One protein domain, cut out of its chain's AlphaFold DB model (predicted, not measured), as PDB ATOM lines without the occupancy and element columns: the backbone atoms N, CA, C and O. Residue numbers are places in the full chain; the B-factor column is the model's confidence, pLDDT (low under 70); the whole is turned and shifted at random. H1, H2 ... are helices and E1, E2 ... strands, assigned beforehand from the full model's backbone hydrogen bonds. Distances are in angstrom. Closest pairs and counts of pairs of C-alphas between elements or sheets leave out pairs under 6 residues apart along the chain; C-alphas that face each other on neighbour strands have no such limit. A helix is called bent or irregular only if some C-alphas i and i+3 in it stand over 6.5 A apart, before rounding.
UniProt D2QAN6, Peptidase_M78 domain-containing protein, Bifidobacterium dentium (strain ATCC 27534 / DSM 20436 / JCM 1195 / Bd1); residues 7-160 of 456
ATOM      1  N   ALA A   7     159.475  48.420 269.057       81.25
ATOM      2  CA  ALA A   7     159.887  49.574 269.852       81.25
ATOM      3  C   ALA A   7     158.724  50.126 270.687       81.25
ATOM      4  O   ALA A   7     158.898  50.397 271.876       81.25
ATOM      5  N   TYR A   8     157.525  50.208 270.100       84.06
ATOM      6  CA  TYR A   8     156.305  50.591 270.815       84.06
ATOM      7  C   TYR A   8     156.026  49.636 271.980       84.06
ATOM      8  O   TYR A   8     155.754  50.073 273.096       84.06
ATOM      9  N   ARG A   9     156.175  48.324 271.757       80.56
ATOM     10  CA  ARG A   9     155.990  47.307 272.807       80.56
ATOM     11  C   ARG A   9     157.021  47.386 273.910       80.56
ATOM     12  O   ARG A   9     156.650  47.331 275.077       80.56
ATOM     13  N   ALA A  10     158.293  47.529 273.553       86.44
ATOM     14  CA  ALA A  10     159.350  47.711 274.535       86.44
ATOM     15  C   ALA A  10     159.095  48.978 275.369       86.44
ATOM     16  O   ALA A  10     159.218  48.949 276.593       86.44
ATOM     17  N   GLY A  11     158.659  50.066 274.725       91.19
ATOM     18  CA  GLY A  11     158.217  51.288 275.396       91.19
ATOM     19  C   GLY A  11     157.052  51.034 276.354       91.19
ATOM     20  O   GLY A  11     157.112  51.449 277.511       91.19
ATOM     21  N   LEU A  12     156.038  50.291 275.908       89.94
ATOM     22  CA  LEU A  12     154.866  49.932 276.705       89.94
ATOM     23  C   LEU A  12     155.254  49.079 277.922       89.94
ATOM     24  O   LEU A  12     154.802  49.339 279.034       89.94
ATOM     25  N   ASP A  13     156.140  48.099 277.745       89.62
ATOM     26  CA  ASP A  13     156.676  47.277 278.833       89.62
ATOM     27  C   ASP A  13     157.429  48.125 279.860       89.62
ATOM     28  O   ASP A  13     157.257  47.949 281.068       89.62
ATOM     29  N   ILE A  14     158.262  49.062 279.400       94.62
ATOM     30  CA  ILE A  14     158.997  49.983 280.273       94.62
ATOM     31  C   ILE A  14     158.023  50.872 281.053       94.62
ATOM     32  O   ILE A  14     158.174  50.999 282.272       94.62
ATOM     33  N   GLN A  15     157.022  51.440 280.375       95.69
ATOM     34  CA  GLN A  15     156.004  52.303 280.970       95.69
ATOM     35  C   GLN A  15     155.235  51.561 282.063       95.69
ATOM     36  O   GLN A  15     155.229  51.978 283.222       95.69
ATOM     37  N   VAL A  16     154.686  50.391 281.736       94.50
ATOM     38  CA  VAL A  16     153.874  49.595 282.660       94.50
ATOM     39  C   VAL A  16     154.700  49.080 283.841       94.50
ATOM     40  O   VAL A  16     154.239  49.104 284.984       94.50
ATOM     41  N   ASN A  17     155.951  48.666 283.620       95.50
ATOM     42  CA  ASN A  17     156.849  48.298 284.719       95.50
ATOM     43  C   ASN A  17     157.182  49.497 285.617       95.50
ATOM     44  O   ASN A  17     157.304  49.347 286.836       95.50
ATOM     45  N   GLY A  18     157.317  50.691 285.035       97.31
ATOM     46  CA  GLY A  18     157.422  51.948 285.767       97.31
ATOM     47  C   GLY A  18     156.202  52.191 286.658       97.31
ATOM     48  O   GLY A  18     156.370  52.368 287.866       97.31
ATOM     49  N   MET A  19     154.997  52.073 286.097       97.62
ATOM     50  CA  MET A  19     153.726  52.212 286.820       97.62
ATOM     51  C   MET A  19     153.605  51.196 287.964       97.62
ATOM     52  O   MET A  19     153.349  51.579 289.103       97.62
ATOM     53  N   LEU A  20     153.879  49.906 287.724       96.31
ATOM     54  CA  LEU A  20     153.842  48.861 288.761       96.31
ATOM     55  C   LEU A  20     154.832  49.127 289.902       96.31
ATOM     56  O   LEU A  20     154.511  48.897 291.072       96.31
ATOM     57  N   ARG A  21     156.045  49.604 289.590       96.06
ATOM     58  CA  ARG A  21     157.024  49.999 290.615       96.06
ATOM     59  C   ARG A  21     156.544  51.211 291.403       96.06
ATOM     60  O   ARG A  21     156.658  51.211 292.628       96.06
ATOM     61  N   LEU A  22     156.009  52.226 290.730       95.69
ATOM     62  CA  LEU A  22     155.510  53.435 291.377       95.69
ATOM     63  C   LEU A  22     154.305  53.139 292.278       95.69
ATOM     64  O   LEU A  22     154.316  53.557 293.433       95.69
ATOM     65  N   ALA A  23     153.350  52.331 291.818       96.00
ATOM     66  CA  ALA A  23     152.199  51.893 292.602       96.00
ATOM     67  C   ALA A  23     152.619  51.207 293.913       96.00
ATOM     68  O   ALA A  23     152.133  51.554 294.985       96.00
ATOM     69  N   ARG A  24     153.602  50.295 293.859       94.50
ATOM     70  CA  ARG A  24     154.150  49.620 295.055       94.50
ATOM     71  C   ARG A  24     154.880  50.567 296.012       94.50
ATOM     72  O   ARG A  24     154.941  50.290 297.206       94.50
ATOM     73  N   ARG A  25     155.455  51.667 295.507       92.69
ATOM     74  CA  ARG A  25     156.060  52.716 296.346       92.69
ATOM     75  C   ARG A  25     154.993  53.581 297.016       92.69
ATOM     76  O   ARG A  25     155.125  53.867 298.202       92.69
ATOM     77  N   LYS A  26     153.946  53.960 296.273       91.81
ATOM     78  CA  LYS A  26     152.826  54.779 296.770       91.81
ATOM     79  C   LYS A  26     151.870  54.004 297.677       91.81
ATOM     80  O   LYS A  26     151.234  54.595 298.534       91.81
ATOM     81  N   SER A  27     151.798  52.681 297.567       92.56
ATOM     82  CA  SER A  27     151.060  51.845 298.513       92.56
ATOM     83  C   SER A  27     151.813  50.547 298.798       92.56
ATOM     84  O   SER A  27     151.972  49.684 297.933       92.56
ATOM     85  N   ARG A  28     152.261  50.378 300.051       89.75
ATOM     86  CA  ARG A  28     153.007  49.180 300.488       89.75
ATOM     87  C   ARG A  28     152.174  47.901 300.395       89.75
ATOM     88  O   ARG A  28     152.733  46.821 300.224       89.75
ATOM     89  N   SER A  29     150.853  48.014 300.514       93.06
ATOM     90  CA  SER A  29     149.915  46.896 300.398       93.06
ATOM     91  C   SER A  29     149.425  46.672 298.969       93.06
ATOM     92  O   SER A  29     148.725  45.686 298.758       93.06
ATOM     93  N   PHE A  30     149.828  47.491 297.986       94.06
ATOM     94  CA  PHE A  30     149.295  47.473 296.617       94.06
ATOM     95  C   PHE A  30     149.138  46.064 296.036       94.06
ATOM     96  O   PHE A  30     148.056  45.680 295.604       94.06
ATOM     97  N   GLY A  31     150.206  45.260 296.067       91.25
ATOM     98  CA  GLY A  31     150.173  43.902 295.518       91.25
ATOM     99  C   GLY A  31     149.242  42.956 296.281       91.25
ATOM    100  O   GLY A  31     148.607  42.105 295.665       91.25
ATOM    101  N   LYS A  32     149.136  43.110 297.607       90.38
ATOM    102  CA  LYS A  32     148.199  42.335 298.428       90.38
ATOM    103  C   LYS A  32     146.767  42.741 298.098       90.38
ATOM    104  O   LYS A  32     145.962  41.871 297.791       90.38
ATOM    105  N   ASP A  33     146.486  44.040 298.085       91.62
ATOM    106  CA  ASP A  33     145.150  44.577 297.834       91.62
ATOM    107  C   ASP A  33     144.657  44.211 296.432       91.62
ATOM    108  O   ASP A  33     143.530  43.749 296.296       91.62
ATOM    109  N   CYS A  34     145.505  44.299 295.402       89.94
ATOM    110  CA  CYS A  34     145.134  43.891 294.043       89.94
ATOM    111  C   CYS A  34     144.696  42.418 293.959       89.94
ATOM    112  O   CYS A  34     143.768  42.094 293.219       89.94
ATOM    113  N   LEU A  35     145.333  41.533 294.731       85.31
ATOM    114  CA  LEU A  35     145.023  40.101 294.740       85.31
ATOM    115  C   LEU A  35     143.852  39.751 295.671       85.31
ATOM    116  O   LEU A  35     143.070  38.852 295.366       85.31
ATOM    117  N   SER A  36     143.702  40.448 296.802       84.06
ATOM    118  CA  SER A  36     142.685  40.120 297.808       84.06
ATOM    119  C   SER A  36     141.416  40.959 297.702       84.06
ATOM    120  O   SER A  36     140.322  40.417 297.739       84.06
ATOM    121  N   ASN A  37     141.520  42.281 297.605       86.12
ATOM    122  CA  ASN A  37     140.375  43.173 297.455       86.12
ATOM    123  C   ASN A  37     140.866  44.536 296.944       86.12
ATOM    124  O   ASN A  37     141.254  45.373 297.763       86.12
ATOM    125  N   PRO A  38     140.809  44.793 295.621       88.50
ATOM    126  CA  PRO A  38     141.282  46.054 295.052       88.50
ATOM    127  C   PRO A  38     140.596  47.285 295.652       88.50
ATOM    128  O   PRO A  38     141.189  48.353 295.696       88.50
ATOM    129  N   GLY A  39     139.379  47.137 296.190       87.50
ATOM    130  CA  GLY A  39     138.677  48.230 296.866       87.50
ATOM    131  C   GLY A  39     139.374  48.727 298.136       87.50
ATOM    132  O   GLY A  39     139.172  49.874 298.524       87.50
ATOM    133  N   MET A  40     140.241  47.916 298.754       89.75
ATOM    134  CA  MET A  40     141.054  48.340 299.900       89.75
ATOM    135  C   MET A  40     142.082  49.406 299.527       89.75
ATOM    136  O   MET A  40     142.523  50.144 300.405       89.75
ATOM    137  N   LEU A  41     142.414  49.558 298.238       91.81
ATOM    138  CA  LEU A  41     143.287  50.637 297.779       91.81
ATOM    139  C   LEU A  41     142.722  52.009 298.151       91.81
ATOM    140  O   LEU A  41     143.496  52.880 298.506       91.81
ATOM    141  N   ARG A  42     141.396  52.185 298.218       90.81
ATOM    142  CA  ARG A  42     140.792  53.429 298.722       90.81
ATOM    143  C   ARG A  42     141.273  53.807 300.129       90.81
ATOM    144  O   ARG A  42     141.394  54.981 300.440       90.81
ATOM    145  N   GLN A  43     141.522  52.817 300.982       88.44
ATOM    146  CA  GLN A  43     141.947  53.028 302.369       88.44
ATOM    147  C   GLN A  43     143.470  53.001 302.517       88.44
ATOM    148  O   GLN A  43     144.024  53.673 303.384       88.44
ATOM    149  N   HIS A  44     144.144  52.179 301.712       90.81
ATOM    150  CA  HIS A  44     145.573  51.914 301.846       90.81
ATOM    151  C   HIS A  44     146.457  52.723 300.891       90.81
ATOM    152  O   HIS A  44     147.687  52.689 301.018       90.81
ATOM    153  N   TRP A  45     145.880  53.399 299.900       91.38
ATOM    154  CA  TRP A  45     146.629  54.337 299.078       91.38
ATOM    155  C   TRP A  45     147.012  55.551 299.922       91.38
ATOM    156  O   TRP A  45     146.253  56.003 300.778       91.38
ATOM    157  N   THR A  46     148.229  56.059 299.737       76.31
ATOM    158  CA  THR A  46     148.693  57.246 300.468       76.31
ATOM    159  C   THR A  46     147.773  58.441 300.230       76.31
ATOM    160  O   THR A  46     147.121  58.502 299.192       76.31
ATOM    161  N   LYS A  47     147.799  59.422 301.143       76.50
ATOM    162  CA  LYS A  47     147.059  60.704 301.102       76.50
ATOM    163  C   LYS A  47     147.459  61.625 299.925       76.50
ATOM    164  O   LYS A  47     147.789  62.781 300.141       76.50
ATOM    165  N   GLN A  48     147.534  61.090 298.716       85.06
ATOM    166  CA  GLN A  48     147.894  61.762 297.466       85.06
ATOM    167  C   GLN A  48     146.842  61.519 296.375       85.06
ATOM    168  O   GLN A  48     146.810  62.264 295.412       85.06
ATOM    169  N   LEU A  49     146.009  60.483 296.518       91.56
ATOM    170  CA  LEU A  49     144.914  60.165 295.606       91.56
ATOM    171  C   LEU A  49     143.687  59.811 296.443       91.56
ATOM    172  O   LEU A  49     143.767  58.935 297.306       91.56
ATOM    173  N   ASP A  50     142.571  60.474 296.176       92.12
ATOM    174  CA  ASP A  50     141.259  60.115 296.691       92.12
ATOM    175  C   ASP A  50     140.529  59.229 295.672       92.12
ATOM    176  O   ASP A  50     140.414  59.561 294.491       92.12
ATOM    177  N   ILE A  51     140.055  58.070 296.122       92.31
ATOM    178  CA  ILE A  51     139.339  57.108 295.279       92.31
ATOM    179  C   ILE A  51     137.856  57.216 295.617       92.31
ATOM    180  O   ILE A  51     137.419  56.831 296.710       92.31
ATOM    181  N   ILE A  52     137.084  57.715 294.659       89.94
ATOM    182  CA  ILE A  52     135.675  58.054 294.825       89.94
ATOM    183  C   ILE A  52     134.829  57.046 294.053       89.94
ATOM    184  O   ILE A  52     134.905  56.943 292.831       89.94
ATOM    185  N   TYR A  53     133.994  56.306 294.780       88.31
ATOM    186  CA  TYR A  53     132.956  55.483 294.172       88.31
ATOM    187  C   TYR A  53     131.669  56.289 294.032       88.31
ATOM    188  O   TYR A  53     131.253  56.926 294.999       88.31
ATOM    189  N   TYR A  54     131.044  56.229 292.860       84.75
ATOM    190  CA  TYR A  54     129.758  56.876 292.586       84.75
ATOM    191  C   TYR A  54     128.777  55.878 291.969       84.75
ATOM    192  O   TYR A  54     129.201  54.965 291.254       84.75
ATOM    193  N   SER A  55     127.473  56.039 292.207       82.06
ATOM    194  CA  SER A  55     126.488  55.197 291.520       82.06
ATOM    195  C   SER A  55     126.355  55.648 290.059       82.06
ATOM    196  O   SER A  55     126.207  56.843 289.808       82.06
ATOM    197  N   PRO A  56     126.304  54.732 289.069       73.19
ATOM    198  CA  PRO A  56     125.920  55.065 287.696       73.19
ATOM    199  C   PRO A  56     124.601  55.844 287.592       73.19
ATOM    200  O   PRO A  56     124.389  56.569 286.629       73.19
ATOM    201  N   ARG A  57     123.704  55.733 288.582       73.56
ATOM    202  CA  ARG A  57     122.447  56.501 288.619       73.56
ATOM    203  C   ARG A  57     122.655  57.990 288.905       73.56
ATOM    204  O   ARG A  57     121.768  58.788 288.633       73.56
ATOM    205  N   GLU A  58     123.815  58.359 289.435       71.69
ATOM    206  CA  GLU A  58     124.221  59.732 289.755       71.69
ATOM    207  C   GLU A  58     125.101  60.339 288.646       71.69
ATOM    208  O   GLU A  58     125.692  61.402 288.826       71.69
ATOM    209  N   GLN A  59     125.189  59.681 287.480       67.56
ATOM    210  CA  GLN A  59     126.080  60.058 286.378       67.56
ATOM    211  C   GLN A  59     125.900  61.513 285.919       67.56
ATOM    212  O   GLN A  59     126.878  62.153 285.541       67.56
ATOM    213  N   ASP A  60     124.688  62.068 285.992       68.38
ATOM    214  CA  ASP A  60     124.440  63.458 285.595       68.38
ATOM    215  C   ASP A  60     125.091  64.487 286.537       68.38
ATOM    216  O   ASP A  60     125.514  65.538 286.071       68.38
ATOM    217  N   GLN A  61     125.265  64.179 287.830       67.44
ATOM    218  CA  GLN A  61     126.003  65.053 288.760       67.44
ATOM    219  C   GLN A  61     127.514  65.005 288.498       67.44
ATOM    220  O   GLN A  61     128.228  65.987 288.689       67.44
ATOM    221  N   ILE A  62     128.000  63.854 288.031       69.94
ATOM    222  CA  ILE A  62     129.404  63.629 287.695       69.94
ATOM    223  C   ILE A  62     129.783  64.299 286.367       69.94
ATOM    224  O   ILE A  62     130.899  64.800 286.243       69.94
ATOM    225  N   LYS A  63     128.859  64.381 285.397       66.06
ATOM    226  CA  LYS A  63     129.089  65.100 284.129       66.06
ATOM    227  C   LYS A  63     129.536  66.544 284.358       66.06
ATOM    228  O   LYS A  63     130.494  66.972 283.731       66.06
ATOM    229  N   THR A  64     128.934  67.254 285.312       64.31
ATOM    230  CA  THR A  64     129.304  68.644 285.632       64.31
ATOM    231  C   THR A  64     130.737  68.780 286.158       64.31
ATOM    232  O   THR A  64     131.396  69.773 285.877       64.31
ATOM    233  N   ILE A  65     131.252  67.780 286.884       63.75
ATOM    234  CA  ILE A  65     132.647  67.766 287.363       63.75
ATOM    235  C   ILE A  65     133.624  67.590 286.188       63.75
ATOM    236  O   ILE A  65     134.735  68.108 286.229       63.75
ATOM    237  N   ARG A  66     133.197  66.885 285.134       60.50
ATOM    238  CA  ARG A  66     133.989  66.575 283.933       60.50
ATOM    239  C   ARG A  66     133.914  67.651 282.841       60.50
ATOM    240  O   ARG A  66     134.740  67.703 281.943       60.50
ATOM    241  N   GLU A  67     132.911  68.518 282.887       56.50
ATOM    242  CA  GLU A  67     132.841  69.693 282.009       56.50
ATOM    243  C   GLU A  67     133.782  70.821 282.467       56.50
ATOM    244  O   GLU A  67     134.034  71.762 281.714       56.50
ATOM    245  N   ASP A  68     134.358  70.714 283.671       55.50
ATOM    246  CA  ASP A  68     135.545  71.484 284.029       55.50
ATOM    247  C   ASP A  68     136.691  70.995 283.128       55.50
ATOM    248  O   ASP A  68     137.066  69.825 283.184       55.50
ATOM    249  N   GLY A  69     137.216  71.866 282.256       47.47
ATOM    250  CA  GLY A  69     138.144  71.547 281.152       47.47
ATOM    251  C   GLY A  69     139.523  70.993 281.551       47.47
ATOM    252  O   GLY A  69     140.491  71.141 280.811       47.47
ATOM    253  N   ARG A  70     139.620  70.410 282.745       53.66
ATOM    254  CA  ARG A  70     140.783  69.804 283.390       53.66
ATOM    255  C   ARG A  70     140.674  68.283 283.511       53.66
ATOM    256  O   ARG A  70     141.649  67.649 283.896       53.66
ATOM    257  N   THR A  71     139.519  67.687 283.209       51.25
ATOM    258  CA  THR A  71     139.385  66.226 283.117       51.25
ATOM    259  C   THR A  71     139.722  65.732 281.719       51.25
ATOM    260  O   THR A  71     139.250  66.292 280.730       51.25
ATOM    261  N   VAL A  72     140.499  64.657 281.641       51.91
ATOM    262  CA  VAL A  72     140.869  64.022 280.375       51.91
ATOM    263  C   VAL A  72     139.695  63.167 279.871       51.91
ATOM    264  O   VAL A  72     139.049  62.450 280.642       51.91
ATOM    265  N   ASP A  73     139.342  63.316 278.587       50.59
ATOM    266  CA  ASP A  73     138.229  62.585 277.969       50.59
ATOM    267  C   ASP A  73     138.697  61.290 277.288       50.59
ATOM    268  O   ASP A  73     139.380  61.335 276.266       50.59
ATOM    269  N   ASP A  74     138.299  60.137 277.835       51.62
ATOM    270  CA  ASP A  74     138.826  58.830 277.430       51.62
ATOM    271  C   ASP A  74     137.948  58.037 276.445       51.62
ATOM    272  O   ASP A  74     138.264  56.876 276.200       51.62
ATOM    273  N   ASN A  75     136.868  58.592 275.862       41.34
ATOM    274  CA  ASN A  75     136.293  58.133 274.576       41.34
ATOM    275  C   ASN A  75     134.983  58.845 274.186       41.34
ATOM    276  O   ASN A  75     134.062  59.009 274.984       41.34
ATOM    277  N   ALA A  76     134.861  59.107 272.883       36.34
ATOM    278  CA  ALA A  76     133.775  59.779 272.169       36.34
ATOM    279  C   ALA A  76     132.418  59.026 272.114       36.34
ATOM    280  O   ALA A  76     131.788  58.927 271.061       36.34
ATOM    281  N   SER A  77     131.915  58.519 273.243       35.06
ATOM    282  CA  SER A  77     130.490  58.205 273.394       35.06
ATOM    283  C   SER A  77     130.063  58.404 274.852       35.06
ATOM    284  O   SER A  77     130.518  57.703 275.753       35.06
ATOM    285  N   PHE A  78     129.158  59.355 275.083       38.28
ATOM    286  CA  PHE A  78     128.636  59.755 276.399       38.28
ATOM    287  C   PHE A  78     127.914  58.634 277.188       38.28
ATOM    288  O   PHE A  78     127.460  58.872 278.307       38.28
ATOM    289  N   ALA A  79     127.770  57.432 276.619       33.16
ATOM    290  CA  ALA A  79     126.825  56.413 277.073       33.16
ATOM    291  C   ALA A  79     127.405  55.316 277.993       33.16
ATOM    292  O   ALA A  79     126.617  54.605 278.603       33.16
ATOM    293  N   ASP A  80     128.731  55.188 278.145       47.41
ATOM    294  CA  ASP A  80     129.347  54.016 278.810       47.41
ATOM    295  C   ASP A  80     130.478  54.371 279.810       47.41
ATOM    296  O   ASP A  80     131.468  53.650 279.963       47.41
ATOM    297  N   LEU A  81     130.348  55.500 280.516       55.06
ATOM    298  CA  LEU A  81     131.378  56.000 281.439       55.06
ATOM    299  C   LEU A  81     131.355  55.274 282.790       55.06
ATOM    300  O   LEU A  81     130.453  55.466 283.609       55.06
ATOM    301  N   LEU A  82     132.389  54.468 283.041       71.31
ATOM    302  CA  LEU A  82     132.554  53.711 284.285       71.31
ATOM    303  C   LEU A  82     133.680  54.219 285.193       71.31
ATOM    304  O   LEU A  82     133.822  53.697 286.299       71.31
ATOM    305  N   GLY A  83     134.470  55.199 284.757       80.31
ATOM    306  CA  GLY A  83     135.521  55.834 285.549       80.31
ATOM    307  C   GLY A  83     136.163  57.012 284.817       80.31
ATOM    308  O   GLY A  83     135.905  57.190 283.627       80.31
ATOM    309  N   PHE A  84     136.895  57.845 285.562       85.62
ATOM    310  CA  PHE A  84     137.802  58.871 285.034       85.62
ATOM    311  C   PHE A  84     138.767  59.368 286.124       85.62
ATOM    312  O   PHE A  84     138.448  59.351 287.322       85.62
ATOM    313  N   PHE A  85     139.919  59.880 285.698       84.94
ATOM    314  CA  PHE A  85     140.890  60.564 286.544       84.94
ATOM    315  C   PHE A  85     140.729  62.094 286.474       84.94
ATOM    316  O   PHE A  85     140.398  62.666 285.436       84.94
ATOM    317  N   SER A  86     140.944  62.767 287.605       85.12
ATOM    318  CA  SER A  86     140.900  64.222 287.721       85.12
ATOM    319  C   SER A  86     142.060  64.712 288.598       85.12
ATOM    320  O   SER A  86     142.099  64.379 289.789       85.12
ATOM    321  N   PRO A  87     143.006  65.489 288.043       84.88
ATOM    322  CA  PRO A  87     144.117  66.031 288.811       84.88
ATOM    323  C   PRO A  87     143.664  67.135 289.779       84.88
ATOM    324  O   PRO A  87     142.701  67.865 289.527       84.88
ATOM    325  N   ALA A  88     144.378  67.280 290.895       83.62
ATOM    326  CA  ALA A  88     144.138  68.327 291.879       83.62
ATOM    327  C   ALA A  88     144.370  69.716 291.273       83.62
ATOM    328  O   ALA A  88     145.407  69.984 290.663       83.62
ATOM    329  N   SER A  89     143.440  70.644 291.511       77.56
ATOM    330  CA  SER A  89     143.593  72.029 291.041       77.56
ATOM    331  C   SER A  89     144.638  72.790 291.853       77.56
ATOM    332  O   SER A  89     145.381  73.617 291.324       77.56
ATOM    333  N   HIS A  90     144.703  72.483 293.147       79.12
ATOM    334  CA  HIS A  90     145.678  73.029 294.078       79.12
ATOM    335  C   HIS A  90     146.336  71.874 294.837       79.12
ATOM    336  O   HIS A  90     145.857  71.519 295.910       79.12
ATOM    337  N   PRO A  91     147.436  71.293 294.320       77.12
ATOM    338  CA  PRO A  91     148.067  70.102 294.907       77.12
ATOM    339  C   PRO A  91     148.518  70.251 296.371       77.12
ATOM    340  O   PRO A  91     148.757  69.259 297.053       77.12
ATOM    341  N   GLU A  92     148.646  71.485 296.874       78.81
ATOM    342  CA  GLU A  92     148.965  71.765 298.283       78.81
ATOM    343  C   GLU A  92     147.743  71.705 299.218       78.81
ATOM    344  O   GLU A  92     147.902  71.585 300.433       78.81
ATOM    345  N   ALA A  93     146.529  71.788 298.668       80.75
ATOM    346  CA  ALA A  93     145.270  71.850 299.413       80.75
ATOM    347  C   ALA A  93     144.304  70.701 299.078       80.75
ATOM    348  O   ALA A  93     143.448  70.357 299.893       80.75
ATOM    349  N   GLU A  94     144.440  70.102 297.898       85.38
ATOM    350  CA  GLU A  94     143.545  69.088 297.355       85.38
ATOM    351  C   GLU A  94     144.315  67.837 296.932       85.38
ATOM    352  O   GLU A  94     145.490  67.894 296.573       85.38
ATOM    353  N   LEU A  95     143.626  66.698 296.971       87.94
ATOM    354  CA  LEU A  95     144.142  65.434 296.457       87.94
ATOM    355  C   LEU A  95     143.686  65.234 295.017       87.94
ATOM    356  O   LEU A  95     142.576  65.638 294.658       87.94
ATOM    357  N   ASP A  96     144.515  64.551 294.231       89.69
ATOM    358  CA  ASP A  96     144.096  64.007 292.943       89.69
ATOM    359  C   ASP A  96     142.935  63.027 293.158       89.69
ATOM    360  O   ASP A  96     142.824  62.424 294.230       89.69
ATOM    361  N   LYS A  97     142.063  62.845 292.166       90.94
ATOM    362  CA  LYS A  97     140.846  62.036 292.309       90.94
ATOM    363  C   LYS A  97     140.731  60.990 291.212       90.94
ATOM    364  O   LYS A  97     140.839  61.299 290.032       90.94
ATOM    365  N   ALA A  98     140.445  59.755 291.608       90.81
ATOM    366  CA  ALA A  98     140.052  58.678 290.706       90.81
ATOM    367  C   ALA A  98     138.589  58.319 290.967       90.81
ATOM    368  O   ALA A  98     138.245  57.816 292.043       90.81
ATOM    369  N   TYR A  99     137.730  58.573 289.986       88.94
ATOM    370  CA  TYR A  99     136.307  58.275 290.055       88.94
ATOM    371  C   TYR A  99     136.031  56.914 289.430       88.94
ATOM    372  O   TYR A  99     136.491  56.620 288.331       88.94
ATOM    373  N   VAL A 100     135.258  56.076 290.119       87.62
ATOM    374  CA  VAL A 100     134.922  54.728 289.654       87.62
ATOM    375  C   VAL A 100     133.441  54.462 289.883       87.62
ATOM    376  O   VAL A 100     132.955  54.498 291.013       87.62
ATOM    377  N   ALA A 101     132.729  54.130 288.815       83.56
ATOM    378  CA  ALA A 101     131.331  53.755 288.879       83.56
ATOM    379  C   ALA A 101     131.168  52.444 289.658       83.56
ATOM    380  O   ALA A 101     131.793  51.418 289.356       83.56
ATOM    381  N   TRP A 102     130.310  52.467 290.671       82.31
ATOM    382  CA  TRP A 102     130.019  51.321 291.512       82.31
ATOM    383  C   TRP A 102     128.635  51.439 292.146       82.31
ATOM    384  O   TRP A 102     128.355  52.385 292.874       82.31
ATOM    385  N   ASP A 103     127.793  50.430 291.919       72.75
ATOM    386  CA  ASP A 103     126.560  50.254 292.684       72.75
ATOM    387  C   ASP A 103     126.823  49.392 293.920       72.75
ATOM    388  O   ASP A 103     127.425  48.311 293.832       72.75
ATOM    389  N   GLU A 104     126.352  49.859 295.074       63.25
ATOM    390  CA  GLU A 104     126.498  49.168 296.352       63.25
ATOM    391  C   GLU A 104     125.929  47.737 296.276       63.25
ATOM    392  O   GLU A 104     124.855  47.487 295.732       63.25
ATOM    393  N   GLY A 105     126.697  46.756 296.764       56.72
ATOM    394  CA  GLY A 105     126.352  45.330 296.673       56.72
ATOM    395  C   GLY A 105     126.720  44.643 295.348       56.72
ATOM    396  O   GLY A 105     126.698  43.412 295.279       56.72
ATOM    397  N   SER A 106     127.145  45.382 294.314       57.81
ATOM    398  CA  SER A 106     127.654  44.785 293.074       57.81
ATOM    399  C   SER A 106     129.160  44.478 293.184       57.81
ATOM    400  O   SER A 106     130.011  45.367 293.210       57.81
ATOM    401  N   PHE A 107     129.544  43.199 293.256       54.59
ATOM    402  CA  PHE A 107     130.933  42.810 292.979       54.59
ATOM    403  C   PHE A 107     131.084  42.642 291.471       54.59
ATOM    404  O   PHE A 107     130.651  41.631 290.913       54.59
ATOM    405  N   THR A 108     131.703  43.612 290.798       68.94
ATOM    406  CA  THR A 108     132.011  43.472 289.374       68.94
ATOM    407  C   THR A 108     133.515  43.456 289.158       68.94
ATOM    408  O   THR A 108     134.275  44.294 289.639       68.94
ATOM    409  N   THR A 109     133.964  42.468 288.397       76.31
ATOM    410  CA  THR A 109     135.340  42.381 287.905       76.31
ATOM    411  C   THR A 109     135.717  43.602 287.061       76.31
ATOM    412  O   THR A 109     136.882  43.990 287.022       76.31
ATOM    413  N   ARG A 110     134.712  44.246 286.449       78.06
ATOM    414  CA  ARG A 110     134.837  45.512 285.722       78.06
ATOM    415  C   ARG A 110     135.233  46.667 286.648       78.06
ATOM    416  O   ARG A 110     136.204  47.335 286.331       78.06
ATOM    417  N   ARG A 111     134.609  46.817 287.827       84.81
ATOM    418  CA  ARG A 111     134.988  47.843 288.826       84.81
ATOM    419  C   ARG A 111     136.466  47.765 289.199       84.81
ATOM    420  O   ARG A 111     137.135  48.784 289.289       84.81
ATOM    421  N   ASN A 112     136.980  46.559 289.446       86.88
ATOM    422  CA  ASN A 112     138.388  46.382 289.820       86.88
ATOM    423  C   ASN A 112     139.333  46.789 288.691       86.88
ATOM    424  O   ASN A 112     140.360  47.404 288.955       86.88
ATOM    425  N   PHE A 113     138.983  46.441 287.451       86.12
ATOM    426  CA  PHE A 113     139.767  46.833 286.289       86.12
ATOM    427  C   PHE A 113     139.756  48.351 286.111       86.12
ATOM    428  O   PHE A 113     140.825  48.940 286.031       86.12
ATOM    429  N   THR A 114     138.576  48.977 286.140       86.81
ATOM    430  CA  THR A 114     138.434  50.433 286.022       86.81
ATOM    431  C   THR A 114     139.181  51.162 287.132       86.81
ATOM    432  O   THR A 114     139.970  52.044 286.844       86.81
ATOM    433  N   LEU A 115     139.061  50.727 288.390       91.06
ATOM    434  CA  LEU A 115     139.831  51.306 289.494       91.06
ATOM    435  C   LEU A 115     141.338  51.330 289.219       91.06
ATOM    436  O   LEU A 115     141.994  52.339 289.463       91.06
ATOM    437  N   LEU A 116     141.902  50.214 288.756       93.25
ATOM    438  CA  LEU A 116     143.333  50.172 288.470       93.25
ATOM    439  C   LEU A 116     143.698  50.918 287.188       93.25
ATOM    440  O   LEU A 116     144.815  51.410 287.096       93.25
ATOM    441  N   HIS A 117     142.785  51.010 286.226       91.50
ATOM    442  CA  HIS A 117     142.955  51.825 285.030       91.50
ATOM    443  C   HIS A 117     143.077  53.312 285.407       91.50
ATOM    444  O   HIS A 117     144.086  53.924 285.073       91.50
ATOM    445  N   GLU A 118     142.171  53.839 286.238       91.38
ATOM    446  CA  GLU A 118     142.236  55.233 286.716       91.38
ATOM    447  C   GLU A 118     143.467  55.510 287.586       91.38
ATOM    448  O   GLU A 118     144.111  56.551 287.478       91.38
ATOM    449  N   ILE A 119     143.857  54.552 288.437       94.69
ATOM    450  CA  ILE A 119     145.138  54.637 289.152       94.69
ATOM    451  C   ILE A 119     146.308  54.681 288.156       94.69
ATOM    452  O   ILE A 119     147.316  55.329 288.426       94.69
ATOM    453  N   GLY A 120     146.196  54.004 287.013       94.62
ATOM    454  CA  GLY A 120     147.157  54.080 285.920       94.62
ATOM    455  C   GLY A 120     147.332  55.505 285.393       94.62
ATOM    456  O   GLY A 120     148.474  55.958 285.317       94.62
ATOM    457  N   HIS A 121     146.235  56.220 285.119       91.25
ATOM    458  CA  HIS A 121     146.273  57.630 284.705       91.25
ATOM    459  C   HIS A 121     146.963  58.490 285.751       91.25
ATOM    460  O   HIS A 121     147.982  59.112 285.462       91.25
ATOM    461  N   TYR A 122     146.522  58.390 287.006       92.81
ATOM    462  CA  TYR A 122     147.165  59.078 288.120       92.81
ATOM    463  C   TYR A 122     148.687  58.857 288.161       92.81
ATOM    464  O   TYR A 122     149.463  59.797 288.336       92.81
ATOM    465  N   LEU A 123     149.146  57.611 288.011       94.44
ATOM    466  CA  LEU A 123     150.573  57.289 288.045       94.44
ATOM    467  C   LEU A 123     151.329  57.903 286.866       94.44
ATOM    468  O   LEU A 123     152.454  58.356 287.062       94.44
ATOM    469  N   GLN A 124     150.745  57.887 285.670       92.38
ATOM    470  CA  GLN A 124     151.370  58.431 284.468       92.38
ATOM    471  C   GLN A 124     151.423  59.958 284.491       92.38
ATOM    472  O   GLN A 124     152.452  60.519 284.131       92.38
ATOM    473  N   GLU A 125     150.369  60.611 284.976       87.75
ATOM    474  CA  GLU A 125     150.267  62.071 285.032       87.75
ATOM    475  C   GLU A 125     151.076  62.702 286.166       87.75
ATOM    476  O   GLU A 125     151.601  63.804 286.013       87.75
ATOM    477  N   THR A 126     151.249  61.996 287.286       87.38
ATOM    478  CA  THR A 126     151.960  62.539 288.457       87.38
ATOM    479  C   THR A 126     153.434  62.143 288.549       87.38
ATOM    480  O   THR A 126     154.135  62.587 289.462       87.38
ATOM    481  N   ASP A 127     153.939  61.323 287.625       92.00
ATOM    482  CA  ASP A 127     155.357  60.961 287.543       92.00
ATOM    483  C   ASP A 127     155.990  61.528 286.274       92.00
ATOM    484  O   ASP A 127     155.627  61.177 285.151       92.00
ATOM    485  N   PHE A 128     156.992  62.383 286.470       89.94
ATOM    486  CA  PHE A 128     157.666  63.090 285.387       89.94
ATOM    487  C   PHE A 128     158.239  62.151 284.316       89.94
ATOM    488  O   PHE A 128     158.146  62.444 283.127       89.94
ATOM    489  N   GLU A 129     158.816  61.011 284.706       89.81
ATOM    490  CA  GLU A 129     159.440  60.090 283.753       89.81
ATOM    491  C   GLU A 129     158.407  59.280 282.968       89.81
ATOM    492  O   GLU A 129     158.663  58.920 281.819       89.81
ATOM    493  N   LEU A 130     157.258  58.960 283.571       89.56
ATOM    494  CA  LEU A 130     156.146  58.315 282.869       89.56
ATOM    495  C   LEU A 130     155.478  59.285 281.886       89.56
ATOM    496  O   LEU A 130     155.299  58.918 280.723       89.56
ATOM    497  N   MET A 131     155.198  60.518 282.314       88.94
ATOM    498  CA  MET A 131     154.607  61.559 281.468       88.94
ATOM    499  C   MET A 131     155.523  61.929 280.297       88.94
ATOM    500  O   MET A 131     155.097  61.958 279.145       88.94
ATOM    501  N   LYS A 132     156.825  62.113 280.549       86.06
ATOM    502  CA  LYS A 132     157.808  62.455 279.508       86.06
ATOM    503  C   LYS A 132     157.826  61.456 278.347       86.06
ATOM    504  O   LYS A 132     158.065  61.860 277.213       86.06
ATOM    505  N   ARG A 133     157.587  60.163 278.602       88.56
ATOM    506  CA  ARG A 133     157.492  59.155 277.529       88.56
ATOM    507  C   ARG A 133     156.229  59.334 276.695       88.56
ATOM    508  O   ARG A 133     156.313  59.236 275.477       88.56
ATOM    509  N   ILE A 134     155.094  59.639 277.317       84.94
ATOM    510  CA  ILE A 134     153.834  59.915 276.609       84.94
ATOM    511  C   ILE A 134     153.986  61.164 275.728       84.94
ATOM    512  O   ILE A 134     153.672  61.121 274.544       84.94
ATOM    513  N   CYS A 135     154.583  62.235 276.258       82.81
ATOM    514  CA  CYS A 135     154.849  63.467 275.508       82.81
ATOM    515  C   CYS A 135     155.945  63.331 274.437       82.81
ATOM    516  O   CYS A 135     156.185  64.277 273.695       82.81
ATOM    517  N   SER A 136     156.651  62.195 274.367       84.94
ATOM    518  CA  SER A 136     157.682  61.969 273.344       84.94
ATOM    519  C   SER A 136     157.114  61.515 271.996       84.94
ATOM    520  O   SER A 136     157.851  61.455 271.014       84.94
ATOM    521  N   PHE A 137     155.820  61.192 271.942       80.44
ATOM    522  CA  PHE A 137     155.136  60.860 270.700       80.44
ATOM    523  C   PHE A 137     154.867  62.125 269.880       80.44
ATOM    524  O   PHE A 137     154.452  63.146 270.415       80.44
ATOM    525  N   GLU A 138     155.059  62.043 268.561       77.56
ATOM    526  CA  GLU A 138     154.919  63.188 267.644       77.56
ATOM    527  C   GLU A 138     153.485  63.726 267.539       77.56
ATOM    528  O   GLU A 138     153.279  64.869 267.146       77.56
ATOM    529  N   SER A 139     152.490  62.898 267.864       81.94
ATOM    530  CA  SER A 139     151.083  63.290 267.847       81.94
ATOM    531  C   SER A 139     150.419  62.976 269.176       81.94
ATOM    532  O   SER A 139     150.600  61.884 269.726       81.94
ATOM    533  N   ASP A 140     149.566  63.894 269.623       71.94
ATOM    534  CA  ASP A 140     148.764  63.738 270.839       71.94
ATOM    535  C   ASP A 140     147.898  62.477 270.780       71.94
ATOM    536  O   ASP A 140     147.766  61.755 271.763       71.94
ATOM    537  N   TYR A 141     147.377  62.141 269.595       75.31
ATOM    538  CA  TYR A 141     146.619  60.908 269.384       75.31
ATOM    539  C   TYR A 141     147.451  59.646 269.671       75.31
ATOM    540  O   TYR A 141     146.970  58.717 270.321       75.31
ATOM    541  N   ALA A 142     148.702  59.591 269.197       77.00
ATOM    542  CA  ALA A 142     149.584  58.453 269.448       77.00
ATOM    543  C   ALA A 142     149.994  58.365 270.924       77.00
ATOM    544  O   ALA A 142     149.990  57.268 271.484       77.00
ATOM    545  N   GLY A 143     150.291  59.513 271.545       77.31
ATOM    546  CA  GLY A 143     150.592  59.613 272.972       77.31
ATOM    547  C   GLY A 143     149.422  59.137 273.832       77.31
ATOM    548  O   GLY A 143     149.597  58.235 274.650       77.31
ATOM    549  N   LYS A 144     148.209  59.643 273.579       80.44
ATOM    550  CA  LYS A 144     146.997  59.234 274.299       80.44
ATOM    551  C   LYS A 144     146.701  57.749 274.116       80.44
ATOM    552  O   LYS A 144     146.447  57.042 275.081       80.44
ATOM    553  N   ARG A 145     146.830  57.216 272.898       79.44
ATOM    554  CA  ARG A 145     146.684  55.770 272.670       79.44
ATOM    555  C   ARG A 145     147.704  54.944 273.463       79.44
ATOM    556  O   ARG A 145     147.348  53.903 274.004       79.44
ATOM    557  N   PHE A 146     148.962  55.384 273.519       84.31
ATOM    558  CA  PHE A 146     149.999  54.729 274.319       84.31
ATOM    559  C   PHE A 146     149.693  54.764 275.817       84.31
ATOM    560  O   PHE A 146     149.861  53.751 276.493       84.31
ATOM    561  N   GLU A 147     149.208  55.897 276.320       85.75
ATOM    562  CA  GLU A 147     148.749  56.048 277.698       85.75
ATOM    563  C   GLU A 147     147.619  55.057 278.033       85.75
ATOM    564  O   GLU A 147     147.723  54.327 279.022       85.75
ATOM    565  N   GLU A 148     146.593  54.970 277.180       82.62
ATOM    566  CA  GLU A 148     145.457  54.050 277.331       82.62
ATOM    567  C   GLU A 148     145.884  52.578 277.310       82.62
ATOM    568  O   GLU A 148     145.472  51.764 278.148       82.62
ATOM    569  N   ASP A 149     146.739  52.209 276.353       82.38
ATOM    570  CA  ASP A 149     147.277  50.855 276.246       82.38
ATOM    571  C   ASP A 149     148.115  50.508 277.494       82.38
ATOM    572  O   ASP A 149     148.035  49.381 278.005       82.38
ATOM    573  N   ALA A 150     148.850  51.482 278.050       89.06
ATOM    574  CA  ALA A 150     149.613  51.326 279.285       89.06
ATOM    575  C   ALA A 150     148.703  51.170 280.513       89.06
ATOM    576  O   ALA A 150     148.915  50.235 281.289       89.06
ATOM    577  N   CYS A 151     147.656  51.988 280.667       88.19
ATOM    578  CA  CYS A 151     146.651  51.864 281.735       88.19
ATOM    579  C   CYS A 151     145.958  50.498 281.709       88.19
ATOM    580  O   CYS A 151     145.909  49.786 282.718       88.19
ATOM    581  N   ASN A 152     145.494  50.076 280.532       84.56
ATOM    582  CA  ASN A 152     144.854  48.778 280.339       84.56
ATOM    583  C   ASN A 152     145.780  47.611 280.701       84.56
ATOM    584  O   ASN A 152     145.368  46.649 281.363       84.56
ATOM    585  N   ARG A 153     147.046  47.685 280.282       85.56
ATOM    586  CA  ARG A 153     148.033  46.645 280.575       85.56
ATOM    587  C   ARG A 153     148.463  46.655 282.040       85.56
ATOM    588  O   ARG A 153     148.583  45.584 282.632       85.56
ATOM    589  N   PHE A 154     148.626  47.826 282.648       91.94
ATOM    590  CA  PHE A 154     148.884  47.988 284.077       91.94
ATOM    591  C   PHE A 154     147.782  47.352 284.925       91.94
ATOM    592  O   PHE A 154     148.084  46.507 285.770       91.94
ATOM    593  N   ALA A 155     146.515  47.678 284.655       89.12
ATOM    594  CA  ALA A 155     145.372  47.112 285.368       89.12
ATOM    595  C   ALA A 155     145.333  45.580 285.249       89.12
ATOM    596  O   ALA A 155     145.148  44.872 286.242       89.12
ATOM    597  N   SER A 156     145.587  45.055 284.044       85.75
ATOM    598  CA  SER A 156     145.685  43.613 283.808       85.75
ATOM    599  C   SER A 156     146.813  42.962 284.619       85.75
ATOM    600  O   SER A 156     146.563  41.985 285.324       85.75
ATOM    601  N   LEU A 157     148.033  43.509 284.583       88.00
ATOM    602  CA  LEU A 157     149.193  42.951 285.293       88.00
ATOM    603  C   LEU A 157     149.085  43.058 286.813       88.00
ATOM    604  O   LEU A 157     149.608  42.204 287.530       88.00
ATOM    605  N   ALA A 158     148.433  44.100 287.315       91.38
ATOM    606  CA  ALA A 158     148.222  44.270 288.740       91.38
ATOM    607  C   ALA A 158     147.210  43.249 289.290       91.38
ATOM    608  O   ALA A 158     147.439  42.691 290.364       91.38
ATOM    609  N   LEU A 159     146.141  42.949 288.541       88.06
ATOM    610  CA  LEU A 159     145.124  41.965 288.941       88.06
ATOM    611  C   LEU A 159     145.520  40.515 288.617       88.06
ATOM    612  O   LEU A 159     145.082  39.596 289.306       88.06
ATOM    613  N   LEU A 160     146.337  40.301 287.582       88.12
ATOM    614  CA  LEU A 160     146.849  38.997 287.146       88.12
ATOM    615  C   LEU A 160     148.385  39.028 286.963       88.12
ATOM    616  O   LEU A 160     148.895  38.943 285.835       88.12
TER     617      LEU A 160
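Overview. This is residues 7 to 160 of the 456 residues of the protein "Peptidase_M78 domain-containing protein" of Bifidobacterium dentium (strain ATCC 27534 / DSM 20436 / JCM 1195 / Bd1) (UniProt D2QAN6). A long helix, H5, runs through the middle of the domain, with a small three-stranded sheet on one side of it and the crossing helices H1 and H7 on the other. The short hairpin of H2 and H3 reaches from H7 to the sheet's strand E1, H6 packs beside H1, and H4 is over the sheet's other face. The printed part has 154 residues, with seven named helices and three strands in the order H1, H2, H3, E1, H4, E2, E3, H5, H6, H7; the sheet, E1, E3, E2, is mixed. The class is mostly helix, and the whole is compact and rounded, with a radius of gyration of the C-alphas of 15.0 A and spans of 42 by 35 by 32 A.

Arrangement. In the sheet, E3, residues 96 to 101, is parallel to E1, residues 49 to 54, with N 52 and O 98 at 2.9 A. E3 forms an antiparallel hairpin with E2, residues 83 to 86, with N 86 and O 97 at 2.8 A. The domain has three layers, helices on both faces of a sheet: H3, residues 38 to 44, and H5, residues 109 to 126, on one face and H4, residues 56 to 66, on the other. H5 lies over E3 and E2, height 8.1 A, along the strands; the closest C-alphas of E2 and H5 are those of Phe 85 and Glu 118, 5.5 A. H7, residues 140 to 159, touches H5 at a steep tilt of 53 degrees, closest at the C-alphas of Gly 120 and Cys 151, 4.8 A. H1, residues 7 to 26, touches H7 with residues 12 to 20 alone, closest at Val 16 and Phe 154, C-alphas 5.4 A apart. H6, residues 128 to 134, touches H1 at a shallow tilt of 29 degrees, C-alphas of Gln 15 and Leu 130 being closest at 6.3 A. H2, residues 30 to 36, forms a hairpin with H3, C-alphas of Asp 33 and Met 40 closest at 5.9 A. H4 is irregular, with C-alphas 57 and 60 7.8 A apart. O i to N i+4 pairs are within hydrogen-bond range throughout H1, H2, H5 and H7, in 2 of 3 in H6, 1 of 3 in H3 and 3 of 7 in H4; O i to N i+3 gives 4 of 4 in H3 and 5 of 8 in H4.

Along the chain. H1 begins at C-alpha 7, (159.887, 49.574, 269.852), and is 28.3 A long. H5 is 26.1 A long, and H7, 28.5 A long, ends at C-alpha 159, (145.124, 41.965, 288.941).

Size, cuts and confidence. The C-alphas farthest apart, Gly 105 and Glu 138, are 44.5 A apart. The printed part has no cut, and the link from H4 to E2, residues 67 to 82, is long. The pLDDT is under 70 at residues 59 to 81 and 104 to 108.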